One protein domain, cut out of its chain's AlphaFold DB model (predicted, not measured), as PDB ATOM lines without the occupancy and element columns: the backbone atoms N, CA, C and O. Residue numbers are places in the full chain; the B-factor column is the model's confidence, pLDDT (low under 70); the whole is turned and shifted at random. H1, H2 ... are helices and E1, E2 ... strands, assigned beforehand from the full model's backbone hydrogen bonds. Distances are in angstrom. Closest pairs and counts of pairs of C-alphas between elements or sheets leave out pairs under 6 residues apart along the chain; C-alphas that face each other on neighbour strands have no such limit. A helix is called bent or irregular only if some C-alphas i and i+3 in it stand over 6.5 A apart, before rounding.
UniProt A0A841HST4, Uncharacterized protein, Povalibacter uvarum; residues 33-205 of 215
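Overview. This is residues 33 to 205 of the 215 residues of an uncharacterized protein of Povalibacter uvarum (UniProt A0A841HST4). One antiparallel sheet folds back on itself like an open clamp, with E2 and E3 as one leaf, E4, E6 and E5 as the other, and the long, bending E1 as the hinge. H1 packs on E2 and E3, H3 lies between E1 and the leaf of E6 and E5, and H2 lies at one end of the long axis, opposite the loop of residues 183 to 195. The 173 printed residues hold three named helices and six named strands, in the order E1 H1 E2 E3 H2 E4 H3 E5 E6; the sheet's order is E2 E3 E1 E4 E6 E5, and the class is mixed. The whole is compact, with a radius of gyration of the C-alphas of 17.9 A, yet elongated, spanning 60 by 32 by 25 A.

Arrangement. Start with E1, residues 33 to 48, which bends by 77 degrees at residue 36. Past that bend it pairs with E3, residues 90 to 105 (N 42 and O 99, 2.9 A); before it, with E4, residues 138 to 146 (N 33 and O 140, 2.8 A). H1, residues 55 to 68, is on this twisted sheet and comes closest to E2, residues 76 to 87, at the C-alphas of Gly 59 and Val 77, 5.5 A apart. E2 and E3 form a hairpin, with N 83 and O 94 at 2.9 A. H2, residues 112 to 128, only grazes the sheet, with its residues 114 to 118. H3, residues 157 to 169, stands at the sheet's level, at a height of 1.0 A; its closest C-alphas to E1 are Glu 161 and Gly 48, 6.2 A. H1 and H3 are close but not clearly touching, at a steep tilt of 67 degrees. E5, residues 176 to 182, and E6, residues 196 to 204, form a hairpin, with N 177 and O 200 at 2.8 A; E6 also pairs with E4, N 143 and O 201 at 2.9 A. Every O i to N i+4 pair is within hydrogen-bond range in H1 and H2, and 7 of 9 are in H3.

Along the chain. Find C-alpha 33 at (-64.927, 18.579, -13.913); E1 runs 37.5 A from there, H1 20.2 A, E2 32.0 A and E3 41.4 A. H2 begins at C-alpha 112, (-65.336, 32.692, -25.821), and runs 24.5 A; E4 runs 23.9 A. H3, 20.1 A, is irregular, with C-alphas 158 and 161 7.4 A apart. E5 runs 17.4 A and E6 23.1 A, to C-alpha 204 at (-55.746, 16.556, -14.549).

Size, cuts and confidence. The farthest C-alphas, Arg 127 and Gln 190, are 61.8 A apart. The printed part has no cut, and the link E5 to E6 is long. Look for pLDDT under 70 at residues 129 to 135 and 183 to 194.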
ATOM      1  N   HIS A  33     -64.593  17.479 -13.018       92.06
ATOM      2  CA  HIS A  33     -64.927  18.579 -13.913       92.06
ATOM      3  C   HIS A  33     -64.371  18.333 -15.310       92.06
ATOM      4  O   HIS A  33     -63.318  17.723 -15.481       92.06
ATOM      5  N   SER A  34     -65.050  18.866 -16.322       91.56
ATOM      6  CA  SER A  34     -64.472  19.000 -17.659       91.56
ATOM      7  C   SER A  34     -63.611  20.262 -17.703       91.56
ATOM      8  O   SER A  34     -64.108  21.359 -17.438       91.56
ATOM      9  N   ALA A  35     -62.325  20.115 -18.013       92.62
ATOM     10  CA  ALA A  35     -61.366  21.209 -18.117       92.62
ATOM     11  C   ALA A  35     -60.720  21.249 -19.501       92.62
ATOM     12  O   ALA A  35     -60.672  20.250 -20.211       92.62
ATOM     13  N   ILE A  36     -60.201  22.416 -19.871       90.94
ATOM     14  CA  ILE A  36     -59.412  22.630 -21.086       90.94
ATOM     15  C   ILE A  36     -58.043  23.194 -20.720       90.94
ATOM     16  O   ILE A  36     -57.878  23.835 -19.678       90.94
ATOM     17  N   TRP A  37     -57.049  22.963 -21.573       90.19
ATOM     18  CA  TRP A  37     -55.729  23.554 -21.393       90.19
ATOM     19  C   TRP A  37     -55.743  25.008 -21.849       90.19
ATOM     20  O   TRP A  37     -56.038  25.317 -23.002       90.19
ATOM     21  N   ARG A  38     -55.400  25.910 -20.933       90.94
ATOM     22  CA  ARG A  38     -55.266  27.337 -21.202       90.94
ATOM     23  C   ARG A  38     -53.796  27.709 -21.293       90.94
ATOM     24  O   ARG A  38     -53.035  27.412 -20.373       90.94
ATOM     25  N   THR A  39     -53.410  28.389 -22.371       91.81
ATOM     26  CA  THR A  39     -52.046  28.902 -22.547       91.81
ATOM     27  C   THR A  39     -52.018  30.409 -22.343       91.81
ATOM     28  O   THR A  39     -52.722  31.137 -23.034       91.81
ATOM     29  N   GLN A  40     -51.163  30.883 -21.444       92.81
ATOM     30  CA  GLN A  40     -50.973  32.307 -21.172       92.81
ATOM     31  C   GLN A  40     -49.497  32.628 -20.935       92.81
ATOM     32  O   GLN A  40     -48.736  31.790 -20.450       92.81
ATOM     33  N   GLU A  41     -49.091  33.845 -21.280       95.75
ATOM     34  CA  GLU A  41     -47.769  34.360 -20.936       95.75
ATOM     35  C   GLU A  41     -47.887  35.276 -19.720       95.75
ATOM     36  O   GLU A  41     -48.668  36.227 -19.724       95.75
ATOM     37  N   ILE A  42     -47.124  34.975 -18.672       96.94
ATOM     38  CA  ILE A  42     -47.073  35.779 -17.451       96.94
ATOM     39  C   ILE A  42     -45.626  36.081 -17.081       96.94
ATOM     40  O   ILE A  42     -44.691  35.376 -17.472       96.94
ATOM     41  N   ARG A  43     -45.450  37.134 -16.290       97.38
ATOM     42  CA  ARG A  43     -44.163  37.515 -15.720       97.38
ATOM     43  C   ARG A  43     -44.114  37.107 -14.253       97.38
ATOM     44  O   ARG A  43     -45.084  37.294 -13.527       97.38
ATOM     45  N   PHE A  44     -42.974  36.575 -13.835       98.00
ATOM     46  CA  PHE A  44     -42.672  36.302 -12.437       98.00
ATOM     47  C   PHE A  44     -41.383  37.019 -12.053       98.00
ATOM     48  O   PHE A  44     -40.344  36.799 -12.674       98.00
ATOM     49  N   ASP A  45     -41.453  37.865 -11.034       97.31
ATOM     50  CA  ASP A  45     -40.299  38.560 -10.485       97.31
ATOM     51  C   ASP A  45     -39.926  37.949  -9.131       97.31
ATOM     52  O   ASP A  45     -40.749  37.853  -8.218       97.31
ATOM     53  N   TYR A  46     -38.668  37.540  -9.004       96.25
ATOM     54  CA  TYR A  46     -38.091  36.964  -7.801       96.25
ATOM     55  C   TYR A  46     -37.122  37.945  -7.145       96.25
ATOM     56  O   TYR A  46     -36.210  38.471  -7.785       96.25
ATOM     57  N   ARG A  47     -37.287  38.142  -5.839       94.25
ATOM     58  CA  ARG A  47     -36.351  38.867  -4.983       94.25
ATOM     59  C   ARG A  47     -35.894  37.982  -3.828       94.25
ATOM     60  O   ARG A  47     -36.685  37.707  -2.928       94.25
ATOM     61  N   GLY A  48     -34.635  37.563  -3.854       90.19
ATOM     62  CA  GLY A  48     -34.031  36.690  -2.847       90.19
ATOM     63  C   GLY A  48     -33.100  37.448  -1.914       90.19
ATOM     64  O   GLY A  48     -32.226  38.171  -2.387       90.19
ATOM     65  N   GLN A  49     -33.283  37.289  -0.602       84.06
ATOM     66  CA  GLN A  49     -32.356  37.808   0.418       84.06
ATOM     67  C   GLN A  49     -31.649  36.676   1.166       84.06
ATOM     68  O   GLN A  49     -30.454  36.767   1.423       84.06
ATOM     69  N   LEU A  50     -32.385  35.611   1.503       81.25
ATOM     70  CA  LEU A  50     -31.852  34.461   2.236       81.25
ATOM     71  C   LEU A  50     -31.203  33.426   1.317       81.25
ATOM     72  O   LEU A  50     -30.190  32.832   1.679       81.25
ATOM     73  N   THR A  51     -31.761  33.248   0.122       86.81
ATOM     74  CA  THR A  51     -31.266  32.285  -0.862       86.81
ATOM     75  C   THR A  51     -30.973  32.987  -2.167       86.81
ATOM     76  O   THR A  51     -31.789  33.757  -2.673       86.81
ATOM     77  N   LEU A  52     -29.794  32.700  -2.705       91.56
ATOM     78  CA  LEU A  52     -29.372  33.133  -4.025       91.56
ATOM     79  C   LEU A  52     -29.306  31.880  -4.890       91.56
ATOM     80  O   LEU A  52     -28.526  30.967  -4.619       91.56
ATOM     81  N   TYR A  53     -30.162  31.818  -5.898       90.88
ATOM     82  CA  TYR A  53     -30.218  30.704  -6.829       90.88
ATOM     83  C   TYR A  53     -29.342  31.001  -8.038       90.88
ATOM     84  O   TYR A  53     -29.290  32.132  -8.519       90.88
ATOM     85  N   ASP A  54     -28.744  29.963  -8.612       92.62
ATOM     86  CA  ASP A  54     -28.380  30.035 -10.021       92.62
ATOM     87  C   ASP A  54     -29.648  30.275 -10.871       92.62
ATOM     88  O   ASP A  54     -30.725  29.745 -10.578       92.62
ATOM     89  N   CYS A  55     -29.534  31.085 -11.922       93.31
ATOM     90  CA  CYS A  55     -30.682  31.551 -12.698       93.31
ATOM     91  C   CYS A  55     -31.422  30.405 -13.402       93.31
ATOM     92  O   CYS A  55     -32.656  30.408 -13.459       93.31
ATOM     93  N   ALA A  56     -30.688  29.404 -13.901       93.12
ATOM     94  CA  ALA A  56     -31.292  28.222 -14.507       93.12
ATOM     95  C   ALA A  56     -31.977  27.363 -13.437       93.12
ATOM     96  O   ALA A  56     -33.105  26.903 -13.629       93.12
ATOM     97  N   THR A  57     -31.337  27.218 -12.276       93.56
ATOM     98  CA  THR A  57     -31.895  26.481 -11.134       93.56
ATOM     99  C   THR A  57     -33.195  27.106 -10.629       93.56
ATOM    100  O   THR A  57     -34.169  26.387 -10.402       93.56
ATOM    101  N   LEU A  58     -33.260  28.436 -10.515       95.25
ATOM    102  CA  LEU A  58     -34.484  29.141 -10.132       95.25
ATOM    103  C   LEU A  58     -35.612  28.888 -11.140       95.25
ATOM    104  O   LEU A  58     -36.740  28.606 -10.741       95.25
ATOM    105  N   GLY A  59     -35.308  28.921 -12.442       96.06
ATOM    106  CA  GLY A  59     -36.291  28.639 -13.491       96.06
ATOM    107  C   GLY A  59     -36.840  27.211 -13.407       96.06
ATOM    108  O   GLY A  59     -38.051  26.997 -13.498       96.06
ATOM    109  N   LEU A  60     -35.966  26.231 -13.156       95.06
ATOM    110  CA  LEU A  60     -36.362  24.837 -12.949       95.06
ATOM    111  C   LEU A  60     -37.224  24.659 -11.696       95.06
ATOM    112  O   LEU A  60     -38.249  23.980 -11.771       95.06
ATOM    113  N   ARG A  61     -36.857  25.305 -10.582       95.12
ATOM    114  CA  ARG A  61     -37.631  25.292  -9.331       95.12
ATOM    115  C   ARG A  61     -39.028  25.870  -9.530       95.12
ATOM    116  O   ARG A  61     -40.012  25.231  -9.163       95.12
ATOM    117  N   VAL A  62     -39.134  27.031 -10.177       96.94
ATOM    118  CA  VAL A  62     -40.429  27.636 -10.522       96.94
ATOM    119  C   VAL A  62     -41.244  26.678 -11.391       96.94
ATOM    120  O   VAL A  62     -42.403  26.418 -11.083       96.94
ATOM    121  N   ARG A  63     -40.650  26.075 -12.429       97.25
ATOM    122  CA  ARG A  63     -41.355  25.111 -13.290       97.25
ATOM    123  C   ARG A  63     -41.884  23.907 -12.504       97.25
ATOM    124  O   ARG A  63     -43.028  23.514 -12.714       97.25
ATOM    125  N   GLN A  64     -41.080  23.334 -11.609       95.50
ATOM    126  CA  GLN A  64     -41.485  22.207 -10.760       95.50
ATOM    127  C   GLN A  64     -42.680  22.570  -9.874       95.50
ATOM    128  O   GLN A  64     -43.656  21.824  -9.836       95.50
ATOM    129  N   LEU A  65     -42.641  23.743  -9.237       95.81
ATOM    130  CA  LEU A  65     -43.742  24.248  -8.416       95.81
ATOM    131  C   LEU A  65     -45.034  24.409  -9.223       95.81
ATOM    132  O   LEU A  65     -46.099  23.998  -8.771       95.81
ATOM    133  N   LEU A  66     -44.947  24.953 -10.439       96.94
ATOM    134  CA  LEU A  66     -46.112  25.111 -11.314       96.94
ATOM    135  C   LEU A  66     -46.701  23.769 -11.730       96.94
ATOM    136  O   LEU A  66     -47.919  23.610 -11.706       96.94
ATOM    137  N   VAL A  67     -45.854  22.798 -12.078       95.38
ATOM    138  CA  VAL A  67     -46.314  21.451 -12.430       95.38
ATOM    139  C   VAL A  67     -47.008  20.797 -11.241       95.38
ATOM    140  O   VAL A  67     -48.061  20.194 -11.415       95.38
ATOM    141  N   VAL A  68     -46.477  20.935 -10.023       94.38
ATOM    142  CA  VAL A  68     -47.157  20.443  -8.815       94.38
ATOM    143  C   VAL A  68     -48.534  21.085  -8.662       94.38
ATOM    144  O   VAL A  68     -49.489  20.355  -8.433       94.38
ATOM    145  N   LEU A  69     -48.658  22.388  -8.918       95.62
ATOM    146  CA  LEU A  69     -49.918  23.141  -8.899       95.62
ATOM    147  C   LEU A  69     -50.869  22.872 -10.084       95.62
ATOM    148  O   LEU A  69     -51.815  23.630 -10.295       95.62
ATOM    149  N   GLY A  70     -50.624  21.828 -10.873       93.94
ATOM    150  CA  GLY A  70     -51.500  21.414 -11.969       93.94
ATOM    151  C   GLY A  70     -51.110  21.943 -13.342       93.94
ATOM    152  O   GLY A  70     -51.748  21.567 -14.322       93.94
ATOM    153  N   ALA A  71     -50.060  22.762 -13.468       95.81
ATOM    154  CA  ALA A  71     -49.585  23.182 -14.782       95.81
ATOM    155  C   ALA A  71     -49.104  21.978 -15.610       95.81
ATOM    156  O   ALA A  71     -48.510  21.023 -15.105       95.81
ATOM    157  N   HIS A  72     -49.327  22.040 -16.918       94.06
ATOM    158  CA  HIS A  72     -48.914  21.008 -17.852       94.06
ATOM    159  C   HIS A  72     -47.375  20.912 -17.913       94.06
ATOM    160  O   HIS A  72     -46.703  21.950 -17.863       94.06
ATOM    161  N   PRO A  73     -46.785  19.715 -18.117       92.06
ATOM    162  CA  PRO A  73     -45.333  19.538 -18.233       92.06
ATOM    163  C   PRO A  73     -44.657  20.358 -19.344       92.06
ATOM    164  O   PRO A  73     -43.452  20.604 -19.270       92.06
ATOM    165  N   SER A  74     -45.419  20.793 -20.357       90.88
ATOM    166  CA  SER A  74     -44.942  21.684 -21.429       90.88
ATOM    167  C   SER A  74     -44.814  23.154 -21.014       90.88
ATOM    168  O   SER A  74     -44.313  23.951 -21.809       90.88
ATOM    169  N   THR A  75     -45.233  23.519 -19.795       94.75
ATOM    170  CA  THR A  75     -45.028  24.856 -19.226       94.75
ATOM    171  C   THR A  75     -43.545  25.210 -19.247       94.75
ATOM    172  O   THR A  75     -42.701  24.447 -18.766       94.75
ATOM    173  N   ARG A  76     -43.224  26.381 -19.805       96.25
ATOM    174  CA  ARG A  76     -41.846  26.870 -19.929       96.25
ATOM    175  C   ARG A  76     -41.626  28.069 -19.029       96.25
ATOM    176  O   ARG A  76     -42.469  28.960 -18.970       96.25
ATOM    177  N   VAL A  77     -40.478  28.087 -18.368       97.62
ATOM    178  CA  VAL A  77     -40.014  29.194 -17.533       97.62
ATOM    179  C   VAL A  77     -38.661  29.610 -18.075       97.62
ATOM    180  O   VAL A  77     -37.726  28.813 -18.077       97.62
ATOM    181  N   GLU A  78     -38.575  30.839 -18.565       96.62
ATOM    182  CA  GLU A  78     -37.368  31.370 -19.182       96.62
ATOM    183  C   GLU A  78     -36.883  32.591 -18.393       96.62
ATOM    184  O   GLU A  78     -37.607  33.593 -18.319       96.62
ATOM    185  N   PRO A  79     -35.679  32.541 -17.796       95.12
ATOM    186  CA  PRO A  79     -35.102  33.709 -17.152       95.12
ATOM    187  C   PRO A  79     -34.835  34.795 -18.201       95.12
ATOM    188  O   PRO A  79     -34.306  34.521 -19.274       95.12
ATOM    189  N   GLN A  80     -35.238  36.024 -17.892       96.06
ATOM    190  CA  GLN A  80     -35.024  37.207 -18.730       96.06
ATOM    191  C   GLN A  80     -33.908  38.079 -18.157       96.06
ATOM    192  O   GLN A  80     -33.013  38.502 -18.876       96.06
ATOM    193  N   HIS A  81     -33.967  38.324 -16.848       93.56
ATOM    194  CA  HIS A  81     -32.971  39.084 -16.097       93.56
ATOM    195  C   HIS A  81     -32.664  38.333 -14.812       93.56
ATOM    196  O   HIS A  81     -33.557  37.705 -14.241       93.56
ATOM    197  N   CYS A  82     -31.417  38.374 -14.365       94.19
ATOM    198  CA  CYS A  82     -31.001  37.686 -13.158       94.19
ATOM    199  C   CYS A  82     -29.693  38.298 -12.668       94.19
ATOM    200  O   CYS A  82     -28.621  37.990 -13.182       94.19
ATOM    201  N   ASP A  83     -29.812  39.171 -11.678       94.12
ATOM    202  CA  ASP A  83     -28.709  39.947 -11.138       94.12
ATOM    203  C   ASP A  83     -28.591  39.694  -9.641       94.12
ATOM    204  O   ASP A  83     -29.590  39.576  -8.923       94.12
ATOM    205  N   ILE A  84     -27.356  39.636  -9.155       92.31
ATOM    206  CA  ILE A  84     -27.068  39.624  -7.726       92.31
ATOM    207  C   ILE A  84     -26.456  40.976  -7.383       92.31
ATOM    208  O   ILE A  84     -25.372  41.330  -7.840       92.31
ATOM    209  N   VAL A  85     -27.176  41.747  -6.574       91.50
ATOM    210  CA  VAL A  85     -26.718  43.036  -6.066       91.50
ATOM    211  C   VAL A  85     -25.960  42.793  -4.771       91.50
ATOM    212  O   VAL A  85     -26.544  42.368  -3.771       91.50
ATOM    213  N   HIS A  86     -24.662  43.083  -4.784       91.75
ATOM    214  CA  HIS A  86     -23.811  43.015  -3.604       91.75
ATOM    215  C   HIS A  86     -23.811  44.361  -2.873       91.75
ATOM    216  O   HIS A  86     -23.367  45.379  -3.399       91.75
ATOM    217  N   LEU A  87     -24.321  44.356  -1.646       86.69
ATOM    218  CA  LEU A  87     -24.219  45.445  -0.680       86.69
ATOM    219  C   LEU A  87     -23.118  45.101   0.341       86.69
ATOM    220  O   LEU A  87     -22.820  43.923   0.533       86.69
ATOM    221  N   PRO A  88     -22.543  46.087   1.055       89.50
ATOM    222  CA  PRO A  88     -21.424  45.849   1.975       89.50
ATOM    223  C   PRO A  88     -21.653  44.735   3.010       89.50
ATOM    224  O   PRO A  88     -20.710  44.047   3.378       89.50
ATOM    225  N   ASN A  89     -22.904  44.535   3.442       87.50
ATOM    226  CA  ASN A  89     -23.275  43.560   4.475       87.50
ATOM    227  C   ASN A  89     -24.358  42.562   4.023       87.50
ATOM    228  O   ASN A  89     -24.907  41.843   4.853       87.50
ATOM    229  N   ALA A  90     -24.738  42.557   2.742       86.19
ATOM    230  CA  ALA A  90     -25.838  41.727   2.250       86.19
ATOM    231  C   ALA A  90     -25.728  41.497   0.744       86.19
ATOM    232  O   ALA A  90     -25.174  42.311   0.019       86.19
ATOM    233  N   SER A  91     -26.311  40.413   0.248       90.06
ATOM    234  CA  SER A  91     -26.516  40.217  -1.189       90.06
ATOM    235  C   SER A  91     -27.999  40.026  -1.452       90.06
ATOM    236  O   SER A  91     -28.695  39.388  -0.666       90.06
ATOM    237  N   THR A  92     -28.508  40.628  -2.520       91.88
ATOM    238  CA  THR A  92     -29.907  40.481  -2.930       91.88
ATOM    239  C   THR A  92     -29.954  40.041  -4.377       91.88
ATOM    240  O   THR A  92     -29.438  40.734  -5.249       91.88
ATOM    241  N   GLN A  93     -30.602  38.912  -4.639       94.06
ATOM    242  CA  GLN A  93     -30.900  38.494  -5.999       94.06
ATOM    243  C   GLN A  93     -32.175  39.178  -6.481       94.06
ATOM    244  O   GLN A  93     -33.178  39.205  -5.766       94.06
ATOM    245  N   ILE A  94     -32.147  39.690  -7.706       94.81
ATOM    246  CA  ILE A  94     -33.314  40.169  -8.438       94.81
ATOM    247  C   ILE A  94     -33.343  39.403  -9.756       94.81
ATOM    248  O   ILE A  94     -32.428  39.518 -10.564       94.81
ATOM    249  N   ALA A  95     -34.387  38.615  -9.972       96.50
ATOM    250  CA  ALA A  95     -34.580  37.884 -11.213       96.50
ATOM    251  C   ALA A  95     -35.976  38.134 -11.775       96.50
ATOM    252  O   ALA A  95     -36.937  38.308 -11.031       96.50
ATOM    253  N   SER A  96     -36.089  38.139 -13.096       97.00
ATOM    254  CA  SER A  96     -37.352  38.235 -13.815       97.00
ATOM    255  C   SER A  96     -37.451  37.082 -14.795       97.00
ATOM    256  O   SER A  96     -36.488  36.777 -15.502       97.00
ATOM    257  N   MET A  97     -38.608  36.435 -14.834       97.69
ATOM    258  CA  MET A  97     -38.871  35.261 -15.653       97.69
ATOM    259  C   MET A  97     -40.106  35.478 -16.504       97.69
ATOM    260  O   MET A  97     -41.122  35.994 -16.035       97.69
ATOM    261  N   ARG A  98     -40.023  35.015 -17.747       98.06
ATOM    262  CA  ARG A  98     -41.164  34.885 -18.644       98.06
ATOM    263  C   ARG A  98     -41.663  33.451 -18.569       98.06
ATOM    264  O   ARG A  98     -40.903  32.510 -18.798       98.06
ATOM    265  N   ILE A  99     -42.929  33.282 -18.219       98.12
ATOM    266  CA  ILE A  99     -43.555  31.974 -18.058       98.12
ATOM    267  C   ILE A  99     -44.587  31.813 -19.165       98.12
ATOM    268  O   ILE A  99     -45.594  32.518 -19.182       98.12
ATOM    269  N   ARG A 100     -44.365  30.846 -20.058       97.38
ATOM    270  CA  ARG A 100     -45.412  30.339 -20.950       97.38
ATOM    271  C   ARG A 100     -46.153  29.244 -20.195       97.38
ATOM    272  O   ARG A 100     -45.752  28.078 -20.220       97.38
ATOM    273  N   LEU A 101     -47.177  29.664 -19.464       95.94
ATOM    274  CA  LEU A 101     -47.964  28.829 -18.574       95.94
ATOM    275  C   LEU A 101     -49.036  28.091 -19.370       95.94
ATOM    276  O   LEU A 101     -49.839  28.718 -20.058       95.94
ATOM    277  N   VAL A 102     -49.053  26.768 -19.242       94.12
ATOM    278  CA  VAL A 102     -50.122  25.910 -19.756       94.12
ATOM    279  C   VAL A 102     -50.782  25.274 -18.543       94.12
ATOM    280  O   VAL A 102     -50.135  24.503 -17.840       94.12
ATOM    281  N   SER A 103     -52.033  25.614 -18.245       94.38
ATOM    282  CA  SER A 103     -52.711  25.152 -17.026       94.38
ATOM    283  C   SER A 103     -54.173  24.783 -17.274       94.38
ATOM    284  O   SER A 103     -54.775  25.309 -18.213       94.38
ATOM    285  N   PRO A 104     -54.769  23.919 -16.437       94.56
ATOM    286  CA  PRO A 104     -56.185  23.609 -16.499       94.56
ATOM    287  C   PRO A 104     -57.010  24.871 -16.272       94.56
ATOM    288  O   PRO A 104     -56.694  25.689 -15.406       94.56
ATOM    289  N   ALA A 105     -58.075  25.018 -17.045       93.44
ATOM    290  CA  ALA A 105     -59.099  26.022 -16.833       93.44
ATOM    291  C   ALA A 105     -60.470  25.394 -17.060       93.44
ATOM    292  O   ALA A 105     -60.651  24.566 -17.958       93.44
ATOM    293  N   LEU A 106     -61.452  25.811 -16.264       91.50
ATOM    294  CA  LEU A 106     -62.837  25.469 -16.561       91.50
ATOM    295  C   LEU A 106     -63.265  26.221 -17.831       91.50
ATOM    296  O   LEU A 106     -62.928  27.401 -17.965       91.50
ATOM    297  N   PRO A 107     -64.042  25.609 -18.741       87.69
ATOM    298  CA  PRO A 107     -64.499  26.280 -19.958       87.69
ATOM    299  C   PRO A 107     -65.192  27.623 -19.693       87.69
ATOM    300  O   PRO A 107     -65.017  28.567 -20.455       87.69
ATOM    301  N   SER A 108     -65.917  27.743 -18.577       84.25
ATOM    302  CA  SER A 108     -66.592  28.978 -18.154       84.25
ATOM    303  C   SER A 108     -65.646  30.112 -17.737       84.25
ATOM    304  O   SER A 108     -66.057  31.268 -17.718       84.25
ATOM    305  N   GLN A 109     -64.391  29.806 -17.400       84.19
ATOM    306  CA  GLN A 109     -63.376  30.783 -16.988       84.19
ATOM    307  C   GLN A 109     -62.553  31.313 -18.169       84.19
ATOM    308  O   GLN A 109     -61.791  32.266 -18.010       84.19
ATOM    309  N   VAL A 110     -62.687  30.697 -19.347       83.94
ATOM    310  CA  VAL A 110     -61.966  31.092 -20.557       83.94
ATOM    311  C   VAL A 110     -62.900  31.924 -21.447       83.94
ATOM    312  O   VAL A 110     -64.007  31.465 -21.757       83.94
ATOM    313  N   PRO A 111     -62.495  33.134 -21.880       86.44
ATOM    314  CA  PRO A 111     -63.289  33.948 -22.799       86.44
ATOM    315  C   PRO A 111     -63.657  33.177 -24.073       86.44
ATOM    316  O   PRO A 111     -62.829  32.425 -24.589       86.44
ATOM    317  N   ASP A 112     -64.863  33.391 -24.611       83.56
ATOM    318  CA  ASP A 112     -65.336  32.692 -25.821       83.56
ATOM    319  C   ASP A 112     -64.347  32.835 -26.987       83.56
ATOM    320  O   ASP A 112     -63.981  31.850 -27.615       83.56
ATOM    321  N   ALA A 113     -63.800  34.037 -27.196       83.75
ATOM    322  CA  ALA A 113     -62.814  34.291 -28.246       83.75
ATOM    323  C   ALA A 113     -61.523  33.458 -28.096       83.75
ATOM    324  O   ALA A 113     -60.939  33.038 -29.095       83.75
ATOM    325  N   GLU A 114     -61.070  33.216 -26.861       81.62
ATOM    326  CA  GLU A 114     -59.888  32.391 -26.577       81.62
ATOM    327  C   GLU A 114     -60.210  30.902 -26.795       81.62
ATOM    328  O   GLU A 114     -59.412  30.186 -27.403       81.62
ATOM    329  N   ARG A 115     -61.412  30.457 -26.398       78.94
ATOM    330  CA  ARG A 115     -61.911  29.097 -26.670       78.94
ATOM    331  C   ARG A 115     -62.058  28.821 -28.167       78.94
ATOM    332  O   ARG A 115     -61.585  27.789 -28.639       78.94
ATOM    333  N   ASP A 116     -62.641  29.749 -28.915       81.62
ATOM    334  CA  ASP A 116     -62.837  29.626 -30.362       81.62
ATOM    335  C   ASP A 116     -61.501  29.594 -31.111       81.62
ATOM    336  O   ASP A 116     -61.320  28.819 -32.052       81.62
ATOM    337  N   ALA A 117     -60.538  30.420 -30.690       80.06
ATOM    338  CA  ALA A 117     -59.196  30.420 -31.261       80.06
ATOM    339  C   ALA A 117     -58.465  29.091 -31.008       80.06
ATOM    340  O   ALA A 117     -57.783  28.593 -31.909       80.06
ATOM    341  N   ALA A 118     -58.626  28.503 -29.818       75.25
ATOM    342  CA  ALA A 118     -58.088  27.185 -29.498       75.25
ATOM    343  C   ALA A 118     -58.737  26.089 -30.357       75.25
ATOM    344  O   ALA A 118     -58.020  25.326 -30.997       75.25
ATOM    345  N   ALA A 119     -60.070  26.075 -30.471       77.25
ATOM    346  CA  ALA A 119     -60.792  25.105 -31.297       77.25
ATOM    347  C   ALA A 119     -60.368  25.160 -32.777       77.25
ATOM    348  O   ALA A 119     -60.090  24.125 -33.383       77.25
ATOM    349  N   ARG A 120     -60.228  26.367 -33.349       80.81
ATOM    350  CA  ARG A 120     -59.723  26.549 -34.724       80.81
ATOM    351  C   ARG A 120     -58.279  26.082 -34.882       80.81
ATOM    352  O   ARG A 120     -57.930  25.531 -35.923       80.81
ATOM    353  N   ARG A 121     -57.421  26.304 -33.878       77.19
ATOM    354  CA  ARG A 121     -56.042  25.796 -33.902       77.19
ATOM    355  C   ARG A 121     -56.036  24.270 -33.936       77.19
ATOM    356  O   ARG A 121     -55.337  23.715 -34.774       77.19
ATOM    357  N   THR A 122     -56.828  23.612 -33.094       73.50
ATOM    358  CA  THR A 122     -56.944  22.148 -33.076       73.50
ATOM    359  C   THR A 122     -57.447  21.605 -34.413       73.50
ATOM    360  O   THR A 122     -56.862  20.662 -34.935       73.50
ATOM    361  N   GLU A 123     -58.448  22.243 -35.028       80.44
ATOM    362  CA  GLU A 123     -58.924  21.876 -36.372       80.44
ATOM    363  C   GLU A 123     -57.804  21.965 -37.426       80.44
ATOM    364  O   GLU A 123     -57.677  21.094 -38.286       80.44
ATOM    365  N   LEU A 124     -56.961  23.001 -37.364       82.31
ATOM    366  CA  LEU A 124     -55.810  23.131 -38.260       82.31
ATOM    367  C   LEU A 124     -54.752  22.053 -37.986       82.31
ATOM    368  O   LEU A 124     -54.222  21.474 -38.930       82.31
ATOM    369  N   LEU A 125     -54.446  21.761 -36.720       79.94
ATOM    370  CA  LEU A 125     -53.450  20.748 -36.354       79.94
ATOM    371  C   LEU A 125     -53.883  19.332 -36.761       79.94
ATOM    372  O   LEU A 125     -53.049  18.577 -37.259       79.94
ATOM    373  N   ASP A 126     -55.170  19.003 -36.619       76.56
ATOM    374  CA  ASP A 126     -55.757  17.733 -37.067       76.56
ATOM    375  C   ASP A 126     -55.597  17.550 -38.585       76.56
ATOM    376  O   ASP A 126     -55.154  16.504 -39.060       76.56
ATOM    377  N   ARG A 127     -55.815  18.623 -39.358       80.12
ATOM    378  CA  ARG A 127     -55.612  18.621 -40.818       80.12
ATOM    379  C   ARG A 127     -54.159  18.410 -41.238       80.12
ATOM    380  O   ARG A 127     -53.918  17.813 -42.285       80.12
ATOM    381  N   PHE A 128     -53.200  18.925 -40.470       80.12
ATOM    382  CA  PHE A 128     -51.776  18.876 -40.819       80.12
ATOM    383  C   PHE A 128     -50.999  17.746 -40.127       80.12
ATOM    384  O   PHE A 128     -49.792  17.627 -40.334       80.12
ATOM    385  N   GLY A 129     -51.661  16.901 -39.328       64.81
ATOM    386  CA  GLY A 129     -51.037  15.749 -38.664       64.81
ATOM    387  C   GLY A 129     -49.912  16.113 -37.686       64.81
ATOM    388  O   GLY A 129     -49.152  15.244 -37.258       64.81
ATOM    389  N   SER A 130     -49.777  17.391 -37.324       58.34
ATOM    390  CA  SER A 130     -48.739  17.899 -36.429       58.34
ATOM    391  C   SER A 130     -49.242  17.882 -34.986       58.34
ATOM    392  O   SER A 130     -49.501  18.921 -34.384       58.34
ATOM    393  N   GLY A 131     -49.436  16.690 -34.427       55.53
ATOM    394  CA  GLY A 131     -49.863  16.546 -33.037       55.53
ATOM    395  C   GLY A 131     -48.714  16.786 -32.058       55.53
ATOM    396  O   GLY A 131     -47.730  16.051 -32.126       55.53
ATOM    397  N   ARG A 132     -48.857  17.761 -31.136       54.22
ATOM    398  CA  ARG A 132     -48.487  17.647 -29.698       54.22
ATOM    399  C   ARG A 132     -48.810  18.888 -28.835       54.22
ATOM    400  O   ARG A 132     -48.082  19.156 -27.880       54.22
ATOM    401  N   GLU A 133     -49.853  19.660 -29.127       53.94
ATOM    402  CA  GLU A 133     -50.433  20.551 -28.103       53.94
ATOM    403  C   GLU A 133     -51.481  19.705 -27.338       53.94
ATOM    404  O   GLU A 133     -52.083  18.815 -27.952       53.94
ATOM    405  N   PRO A 134     -51.565  19.773 -25.993       58.25
ATOM    406  CA  PRO A 134     -52.488  18.937 -25.234       58.25
ATOM    407  C   PRO A 134     -53.904  19.440 -25.522       58.25
ATOM    408  O   PRO A 134     -54.407  20.344 -24.866       58.25
ATOM    409  N   ASP A 135     -54.509  18.902 -26.571       63.06
ATOM    410  CA  ASP A 135     -55.684  19.506 -27.181       63.06
ATOM    411  C   ASP A 135     -56.909  18.640 -26.904       63.06
ATOM    412  O   ASP A 135     -56.967  17.465 -27.264       63.06
ATOM    413  N   GLY A 136     -57.887  19.237 -26.225       70.69
ATOM    414  CA  GLY A 136     -59.163  18.611 -25.904       70.69
ATOM    415  C   GLY A 136     -59.620  18.883 -24.476       70.69
ATOM    416  O   GLY A 136     -58.836  19.251 -23.599       70.69
ATOM    417  N   ALA A 137     -60.920  18.702 -24.255       84.69
ATOM    418  CA  ALA A 137     -61.454  18.645 -22.906       84.69
ATOM    419  C   ALA A 137     -60.942  17.378 -22.206       84.69
ATOM    420  O   ALA A 137     -60.919  16.301 -22.801       84.69
ATOM    421  N   PHE A 138     -60.547  17.499 -20.946       88.06
ATOM    422  CA  PHE A 138     -60.087  16.387 -20.121       88.06
ATOM    423  C   PHE A 138     -60.785  16.403 -18.765       88.06
ATOM    424  O   PHE A 138     -61.327  17.423 -18.334       88.06
ATOM    425  N   LEU A 139     -60.776  15.254 -18.092       92.25
ATOM    426  CA  LEU A 139     -61.293  15.143 -16.735       92.25
ATOM    427  C   LEU A 139     -60.290  15.765 -15.764       92.25
ATOM    428  O   LEU A 139     -59.115  15.398 -15.758       92.25
ATOM    429  N   ALA A 140     -60.758  16.693 -14.944       93.62
ATOM    430  CA  ALA A 140     -59.977  17.372 -13.928       93.62
ATOM    431  C   ALA A 140     -60.653  17.269 -12.562       93.62
ATOM    432  O   ALA A 140     -61.870  17.129 -12.472       93.62
ATOM    433  N   VAL A 141     -59.863  17.353 -11.499       94.62
ATOM    434  CA  VAL A 141     -60.342  17.323 -10.113       94.62
ATOM    435  C   VAL A 141     -59.713  18.460  -9.323       94.62
ATOM    436  O   VAL A 141     -58.602  18.898  -9.628       94.62
ATOM    437  N   TRP A 142     -60.428  18.949  -8.316       94.19
ATOM    438  CA  TRP A 142     -59.855  19.856  -7.327       94.19
ATOM    439  C   TRP A 142     -59.042  19.047  -6.321       94.19
ATOM    440  O   TRP A 142     -59.583  18.200  -5.617       94.19
ATOM    441  N   GLU A 143     -57.742  19.310  -6.262       93.12
ATOM    442  CA  GLU A 143     -56.812  18.636  -5.361       93.12
ATOM    443  C   GLU A 143     -56.313  19.610  -4.290       93.12
ATOM    444  O   GLU A 143     -55.931  20.742  -4.597       93.12
ATOM    445  N   HIS A 144     -56.305  19.156  -3.033       94.19
ATOM    446  CA  HIS A 144     -55.690  19.867  -1.916       94.19
ATOM    447  C   HIS A 144     -54.207  19.505  -1.836       94.19
ATOM    448  O   HIS A 144     -53.850  18.364  -1.557       94.19
ATOM    449  N   ILE A 145     -53.344  20.493  -2.040       92.81
ATOM    450  CA  ILE A 145     -51.896  20.318  -2.117       92.81
ATOM    451  C   ILE A 145     -51.255  21.094  -0.966       92.81
ATOM    452  O   ILE A 145     -51.301  22.328  -0.942       92.81
ATOM    453  N   ASP A 146     -50.621  20.394  -0.022       92.12
ATOM    454  CA  ASP A 146     -49.617  20.999   0.862       92.12
ATOM    455  C   ASP A 146     -48.255  20.866   0.182       92.12
ATOM    456  O   ASP A 146     -47.711  19.770   0.062       92.12
ATOM    457  N   MET A 147     -47.695  21.982  -0.286       88.50
ATOM    458  CA  MET A 147     -46.416  21.951  -1.000       88.50
ATOM    459  C   MET A 147     -45.275  21.373  -0.159       88.50
ATOM    460  O   MET A 147     -44.340  20.817  -0.725       88.50
ATOM    461  N   ALA A 148     -45.339  21.508   1.169       87.00
ATOM    462  CA  ALA A 148     -44.315  20.977   2.063       87.00
ATOM    463  C   ALA A 148     -44.309  19.443   2.124       87.00
ATOM    464  O   ALA A 148     -43.282  18.873   2.482       87.00
ATOM    465  N   ASP A 149     -45.417  18.799   1.753       88.19
ATOM    466  CA  ASP A 149     -45.574  17.343   1.791       88.19
ATOM    467  C   ASP A 149     -45.232  16.690   0.432       88.19
ATOM    468  O   ASP A 149     -45.281  15.472   0.288       88.19
ATOM    469  N   VAL A 150     -44.867  17.486  -0.583       88.06
ATOM    470  CA  VAL A 150     -44.480  16.983  -1.907       88.06
ATOM    471  C   VAL A 150     -42.967  16.769  -1.964       88.06
ATOM    472  O   VAL A 150     -42.208  17.708  -2.216       88.06
ATOM    473  N   ASP A 151     -42.525  15.519  -1.808       84.50
ATOM    474  CA  ASP A 151     -41.100  15.135  -1.780       84.50
ATOM    475  C   ASP A 151     -40.301  15.647  -2.992       84.50
ATOM    476  O   ASP A 151     -39.164  16.105  -2.859       84.50
ATOM    477  N   LEU A 152     -40.917  15.644  -4.181       84.06
ATOM    478  CA  LEU A 152     -40.310  16.136  -5.425       84.06
ATOM    479  C   LEU A 152     -39.896  17.612  -5.356       84.06
ATOM    480  O   LEU A 152     -39.018  18.034  -6.111       84.06
ATOM    481  N   LEU A 153     -40.531  18.405  -4.489       86.31
ATOM    482  CA  LEU A 153     -40.209  19.817  -4.327       86.31
ATOM    483  C   LEU A 153     -39.015  20.050  -3.406       86.31
ATOM    484  O   LEU A 153     -38.426  21.120  -3.524       86.31
ATOM    485  N   ASN A 154     -38.650  19.108  -2.526       86.94
ATOM    486  CA  ASN A 154     -37.542  19.223  -1.564       86.94
ATOM    487  C   ASN A 154     -37.357  20.664  -1.037       86.94
ATOM    488  O   ASN A 154     -36.346  21.322  -1.323       86.94
ATOM    489  N   LEU A 155     -38.408  21.185  -0.396       85.75
ATOM    490  CA  LEU A 155     -38.472  22.570   0.060       85.75
ATOM    491  C   LEU A 155     -37.605  22.765   1.300       85.75
ATOM    492  O   LEU A 155     -37.785  22.115   2.328       85.75
ATOM    493  N   SER A 156     -36.690  23.718   1.205       83.62
ATOM    494  CA  SER A 156     -35.818  24.145   2.288       83.62
ATOM    495  C   SER A 156     -36.349  25.415   2.958       83.62
ATOM    496  O   SER A 156     -37.224  26.112   2.440       83.62
ATOM    497  N   SER A 157     -35.772  25.780   4.104       79.75
ATOM    498  CA  SER A 157     -36.007  27.089   4.734       79.75
ATOM    499  C   SER A 157     -35.652  28.267   3.815       79.75
ATOM    500  O   SER A 157     -36.204  29.355   3.969       79.75
ATOM    501  N   GLY A 158     -34.772  28.047   2.836       81.56
ATOM    502  CA  GLY A 158     -34.369  29.032   1.842       81.56
ATOM    503  C   GLY A 158     -35.389  29.288   0.723       81.56
ATOM    504  O   GLY A 158     -35.256  30.264  -0.018       81.56
ATOM    505  N   ASP A 159     -36.425  28.457   0.591       88.00
ATOM    506  CA  ASP A 159     -37.467  28.600  -0.437       88.00
ATOM    507  C   ASP A 159     -38.608  29.543  -0.001       88.00
ATOM    508  O   ASP A 159     -39.612  29.710  -0.697       88.00
ATOM    509  N   CYS A 160     -38.458  30.189   1.156       87.94
ATOM    510  CA  CYS A 160     -39.446  31.077   1.759       87.94
ATOM    511  C   CYS A 160     -39.868  32.231   0.842       87.94
ATOM    512  O   CYS A 160     -41.059  32.416   0.560       87.94
ATOM    513  N   GLU A 161     -38.899  33.002   0.345       89.94
ATOM    514  CA  GLU A 161     -39.152  34.108  -0.574       89.94
ATOM    515  C   GLU A 161     -39.780  33.615  -1.876       89.94
ATOM    516  O   GLU A 161     -40.693  34.264  -2.394       89.94
ATOM    517  N   LEU A 162     -39.319  32.461  -2.370       93.00
ATOM    518  CA  LEU A 162     -39.782  31.856  -3.614       93.00
ATOM    519  C   LEU A 162     -41.264  31.485  -3.520       93.00
ATOM    520  O   LEU A 162     -42.058  31.975  -4.322       93.00
ATOM    521  N   LEU A 163     -41.667  30.701  -2.517       92.38
ATOM    522  CA  LEU A 163     -43.070  30.303  -2.353       92.38
ATOM    523  C   LEU A 163     -43.986  31.490  -2.061       92.38
ATOM    524  O   LEU A 163     -45.106  31.551  -2.572       92.38
ATOM    525  N   SER A 164     -43.522  32.453  -1.262       90.94
ATOM    526  CA  SER A 164     -44.306  33.652  -0.966       90.94
ATOM    527  C   SER A 164     -44.594  34.456  -2.237       90.94
ATOM    528  O   SER A 164     -45.736  34.865  -2.464       90.94
ATOM    529  N   GLN A 165     -43.573  34.673  -3.071       94.44
ATOM    530  CA  GLN A 165     -43.694  35.454  -4.302       94.44
ATOM    531  C   GLN A 165     -44.454  34.690  -5.386       94.44
ATOM    532  O   GLN A 165     -45.330  35.277  -6.017       94.44
ATOM    533  N   LEU A 166     -44.212  33.385  -5.542       95.19
ATOM    534  CA  LEU A 166     -44.971  32.525  -6.455       95.19
ATOM    535  C   LEU A 166     -46.465  32.527  -6.094       95.19
ATOM    536  O   LEU A 166     -47.321  32.726  -6.955       95.19
ATOM    537  N   GLY A 167     -46.782  32.376  -4.805       93.69
ATOM    538  CA  GLY A 167     -48.152  32.425  -4.303       93.69
ATOM    539  C   GLY A 167     -48.838  33.772  -4.539       93.69
ATOM    540  O   GLY A 167     -50.045  33.826  -4.747       93.69
ATOM    541  N   ALA A 168     -48.091  34.873  -4.504       94.25
ATOM    542  CA  ALA A 168     -48.645  36.203  -4.738       94.25
ATOM    543  C   ALA A 168     -48.821  36.527  -6.229       94.25
ATOM    544  O   ALA A 168     -49.813  37.153  -6.589       94.25
ATOM    545  N   GLN A 169     -47.865  36.128  -7.070       97.06
ATOM    546  CA  GLN A 169     -47.777  36.578  -8.460       97.06
ATOM    547  C   GLN A 169     -48.316  35.568  -9.466       97.06
ATOM    548  O   GLN A 169     -48.814  35.985 -10.499       97.06
ATOM    549  N   VAL A 170     -48.207  34.262  -9.203       96.00
ATOM    550  CA  VAL A 170     -48.497  33.230 -10.213       96.00
ATOM    551  C   VAL A 170     -49.756  32.433  -9.897       96.00
ATOM    552  O   VAL A 170     -50.538  32.164 -10.803       96.00
ATOM    553  N   VAL A 171     -50.005  32.095  -8.627       94.94
ATOM    554  CA  VAL A 171     -51.211  31.334  -8.242       94.94
ATOM    555  C   VAL A 171     -52.523  31.973  -8.727       94.94
ATOM    556  O   VAL A 171     -53.367  31.223  -9.209       94.94
ATOM    557  N   PRO A 172     -52.706  33.311  -8.714       94.56
ATOM    558  CA  PRO A 172     -53.915  33.939  -9.264       94.56
ATOM    559  C   PRO A 172     -54.151  33.713 -10.766       94.56
ATOM    560  O   PRO A 172     -55.256  33.950 -11.245       94.56
ATOM    561  N   HIS A 173     -53.131  33.286 -11.514       94.75
ATOM    562  CA  HIS A 173     -53.246  32.960 -12.938       94.75
ATOM    563  C   HIS A 173     -53.583  31.486 -13.184       94.75
ATOM    564  O   HIS A 173     -53.900  31.112 -14.311       94.75
ATOM    565  N   LEU A 174     -53.524  30.644 -12.154       94.62
ATOM    566  CA  LEU A 174     -53.931  29.246 -12.219       94.62
ATOM    567  C   LEU A 174     -55.409  29.115 -11.840       94.62
ATOM    568  O   LEU A 174     -55.961  29.953 -11.127       94.62
ATOM    569  N   ALA A 175     -56.039  28.008 -12.232       94.44
ATOM    570  CA  ALA A 175     -57.279  27.562 -11.603       94.44
ATOM    571  C   ALA A 175     -56.958  26.993 -10.209       94.44
ATOM    572  O   ALA A 175     -57.036  25.792  -9.978       94.44
ATOM    573  N   ALA A 176     -56.507  27.857  -9.299       94.75
ATOM    574  CA  ALA A 176     -56.059  27.481  -7.969       94.75
ATOM    575  C   ALA A 176     -56.372  28.566  -6.933       94.75
ATOM    576  O   ALA A 176     -56.439  29.758  -7.234       94.75
ATOM    577  N   ARG A 177     -56.542  28.149  -5.677       93.81
ATOM    578  CA  ARG A 177     -56.830  29.022  -4.541       93.81
ATOM    579  C   ARG A 177     -55.923  28.686  -3.369       93.81
ATOM    580  O   ARG A 177     -55.818  27.539  -2.955       93.81
ATOM    581  N   ILE A 178     -55.313  29.712  -2.788       94.00
ATOM    582  CA  ILE A 178     -54.539  29.571  -1.552       94.00
ATOM    583  C   ILE A 178     -55.503  29.387  -0.379       94.00
ATOM    584  O   ILE A 178     -56.316  30.273  -0.108       94.00
ATOM    585  N   GLU A 179     -55.378  28.272   0.334       93.38
ATOM    586  CA  GLU A 179     -56.161  27.989   1.541       93.38
ATOM    587  C   GLU A 179     -55.477  28.544   2.783       93.38
ATOM    588  O   GLU A 179     -56.095  29.197   3.621       93.38
ATOM    589  N   SER A 180     -54.168  28.315   2.894       89.12
ATOM    590  CA  SER A 180     -53.379  28.852   3.993       89.12
ATOM    591  C   SER A 180     -51.939  29.116   3.579       89.12
ATOM    592  O   SER A 180     -51.357  28.445   2.725       89.12
ATOM    593  N   ARG A 181     -51.360  30.134   4.215       82.56
ATOM    594  CA  ARG A 181     -49.945  30.486   4.121       82.56
ATOM    595  C   ARG A 181     -49.378  30.530   5.526       82.56
ATOM    596  O   ARG A 181     -49.721  31.441   6.278       82.56
ATOM    597  N   ASN A 182     -48.500  29.591   5.871       73.19
ATOM    598  CA  ASN A 182     -47.731  29.701   7.103       73.19
ATOM    599  C   ASN A 182     -46.381  30.345   6.784       73.19
ATOM    600  O   ASN A 182     -45.454  29.691   6.307       73.19
ATOM    601  N   ARG A 183     -46.284  31.649   7.052       62.75
ATOM    602  CA  ARG A 183     -45.065  32.442   6.859       62.75
ATOM    603  C   ARG A 183     -44.128  32.322   8.056       62.75
ATOM    604  O   ARG A 183     -43.596  33.329   8.511       62.75
ATOM    605  N   SER A 184     -43.911  31.115   8.573       60.97
ATOM    606  CA  SER A 184     -42.867  30.868   9.579       60.97
ATOM    607  C   SER A 184     -41.466  30.946   8.943       60.97
ATOM    608  O   SER A 184     -40.630  30.077   9.137       60.97
ATOM    609  N   CYS A 185     -41.229  31.993   8.155       63.22
ATOM    610  CA  CYS A 185     -39.966  32.384   7.564       63.22
ATOM    611  C   CYS A 185     -39.341  33.365   8.549       63.22
ATOM    612  O   CYS A 185     -39.503  34.579   8.428       63.22
ATOM    613  N   SER A 186     -38.751  32.834   9.618       57.69
ATOM    614  CA  SER A 186     -38.029  33.665  10.575       57.69
ATOM    615  C   SER A 186     -36.577  33.775  10.121       57.69
ATOM    616  O   SER A 186     -35.956  32.768   9.800       57.69
ATOM    617  N   SER A 187     -36.019  34.984  10.138       52.56
ATOM    618  CA  SER A 187     -34.580  35.218   9.958       52.56
ATOM    619  C   SER A 187     -33.747  34.743  11.156       52.56
ATOM    620  O   SER A 187     -32.523  34.856  11.143       52.56
ATOM    621  N   SER A 188     -34.395  34.230  12.210       57.09
ATOM    622  CA  SER A 188     -33.713  33.696  13.379       57.09
ATOM    623  C   SER A 188     -33.253  32.257  13.112       57.09
ATOM    624  O   SER A 188     -34.081  31.401  12.784       57.09
ATOM    625  N   PRO A 189     -31.963  31.940  13.327       54.25
ATOM    626  CA  PRO A 189     -31.403  30.609  13.080       54.25
ATOM    627  C   PRO A 189     -32.014  29.500  13.957       54.25
ATOM    628  O   PRO A 189     -31.770  28.322  13.723       54.25
ATOM    629  N   GLN A 190     -32.823  29.852  14.961       56.94
ATOM    630  CA  GLN A 190     -33.406  28.918  15.929       56.94
ATOM    631  C   GLN A 190     -34.775  28.347  15.511       56.94
ATOM    632  O   GLN A 190     -35.277  27.446  16.179       56.94
ATOM    633  N   ARG A 191     -35.400  28.844  14.430       55.34
ATOM    634  CA  ARG A 191     -36.682  28.324  13.906       55.34
ATOM    635  C   ARG A 191     -36.674  28.287  12.377       55.34
ATOM    636  O   ARG A 191     -37.407  29.020  11.718       55.34
ATOM    637  N   LEU A 192     -35.814  27.437  11.826       60.38
ATOM    638  CA  LEU A 192     -35.758  27.129  10.396       60.38
ATOM    639  C   LEU A 192     -36.811  26.065  10.071       60.38
ATOM    640  O   LEU A 192     -36.496  24.886   9.936       60.38
ATOM    641  N   SER A 193     -38.074  26.474   9.991       66.38
ATOM    642  CA  SER A 193     -39.113  25.617   9.420       66.38
ATOM    643  C   SER A 193     -39.206  25.875   7.916       66.38
ATOM    644  O   SER A 193     -39.132  27.036   7.506       66.38
ATOM    645  N   PRO A 194     -39.388  24.838   7.080       69.56
ATOM    646  CA  PRO A 194     -39.679  25.047   5.671       69.56
ATOM    647  C   PRO A 194     -40.999  25.821   5.518       69.56
ATOM    648  O   PRO A 194     -41.915  25.675   6.342       69.56
ATOM    649  N   PRO A 195     -41.113  26.665   4.480       81.12
ATOM    650  CA  PRO A 195     -42.347  27.383   4.208       81.12
ATOM    651  C   PRO A 195     -43.477  26.393   3.907       81.12
ATOM    652  O   PRO A 195     -43.289  25.434   3.163       81.12
ATOM    653  N   ARG A 196     -44.672  26.647   4.455       85.94
ATOM    654  CA  ARG A 196     -45.874  25.875   4.105       85.94
ATOM    655  C   ARG A 196     -46.857  26.734   3.328       85.94
ATOM    656  O   ARG A 196     -47.278  27.802   3.792       85.94
ATOM    657  N   LEU A 197     -47.247  26.231   2.165       89.81
ATOM    658  CA  LEU A 197     -48.243  26.825   1.289       89.81
ATOM    659  C   LEU A 197     -49.245  25.730   0.923       89.81
ATOM    660  O   LEU A 197     -48.897  24.789   0.214       89.81
ATOM    661  N   LYS A 198     -50.475  25.866   1.431       93.31
ATOM    662  CA  LYS A 198     -51.584  24.968   1.101       93.31
ATOM    663  C   LYS A 198     -52.449  25.599   0.026       93.31
ATOM    664  O   LYS A 198     -52.897  26.743   0.184       93.31
ATOM    665  N   VAL A 199     -52.661  24.867  -1.056       94.88
ATOM    666  CA  VAL A 199     -53.364  25.339  -2.248       94.88
ATOM    667  C   VAL A 199     -54.346  24.277  -2.696       94.88
ATOM    668  O   VAL A 199     -53.996  23.107  -2.762       94.88
ATOM    669  N   THR A 200     -55.539  24.708  -3.070       95.81
ATOM    670  CA  THR A 200     -56.493  23.872  -3.793       95.81
ATOM    671  C   THR A 200     -56.399  24.223  -5.260       95.81
ATOM    672  O   THR A 200     -56.641  25.375  -5.621       95.81
ATOM    673  N   ALA A 201     -55.988  23.274  -6.094       95.75
ATOM    674  CA  ALA A 201     -55.722  23.498  -7.510       95.75
ATOM    675  C   ALA A 201     -56.512  22.520  -8.378       95.75
ATOM    676  O   ALA A 201     -56.723  21.369  -8.003       95.75
ATOM    677  N   LEU A 202     -56.946  22.985  -9.547       95.44
ATOM    678  CA  LEU A 202     -57.532  22.137 -10.569       95.44
ATOM    679  C   LEU A 202     -56.402  21.397 -11.288       95.44
ATOM    680  O   LEU A 202     -55.538  22.025 -11.904       95.44
ATOM    681  N   VAL A 203     -56.414  20.071 -11.219       94.50
ATOM    682  CA  VAL A 203     -55.394  19.197 -11.812       94.50
ATOM    683  C   VAL A 203     -56.037  18.190 -12.760       94.50
ATOM    684  O   VAL A 203     -57.215  17.866 -12.620       94.50
ATOM    685  N   ALA A 204     -55.276  17.666 -13.721       92.06
ATOM    686  CA  ALA A 204     -55.746  16.556 -14.549       92.06
ATOM    687  C   ALA A 204     -55.987  15.303 -13.687       92.06
ATOM    688  O   ALA A 204     -55.133  14.923 -12.883       92.06
ATOM    689  N   ALA A 205     -57.142  14.662 -13.864       89.69
ATOM    690  CA  ALA A 205     -57.483  13.429 -13.169       89.69
ATOM    691  C   ALA A 205     -56.510  12.304 -13.562       89.69
ATOM    692  O   ALA A 205     -56.114  12.193 -14.722       89.69
TER     693      ALA A 205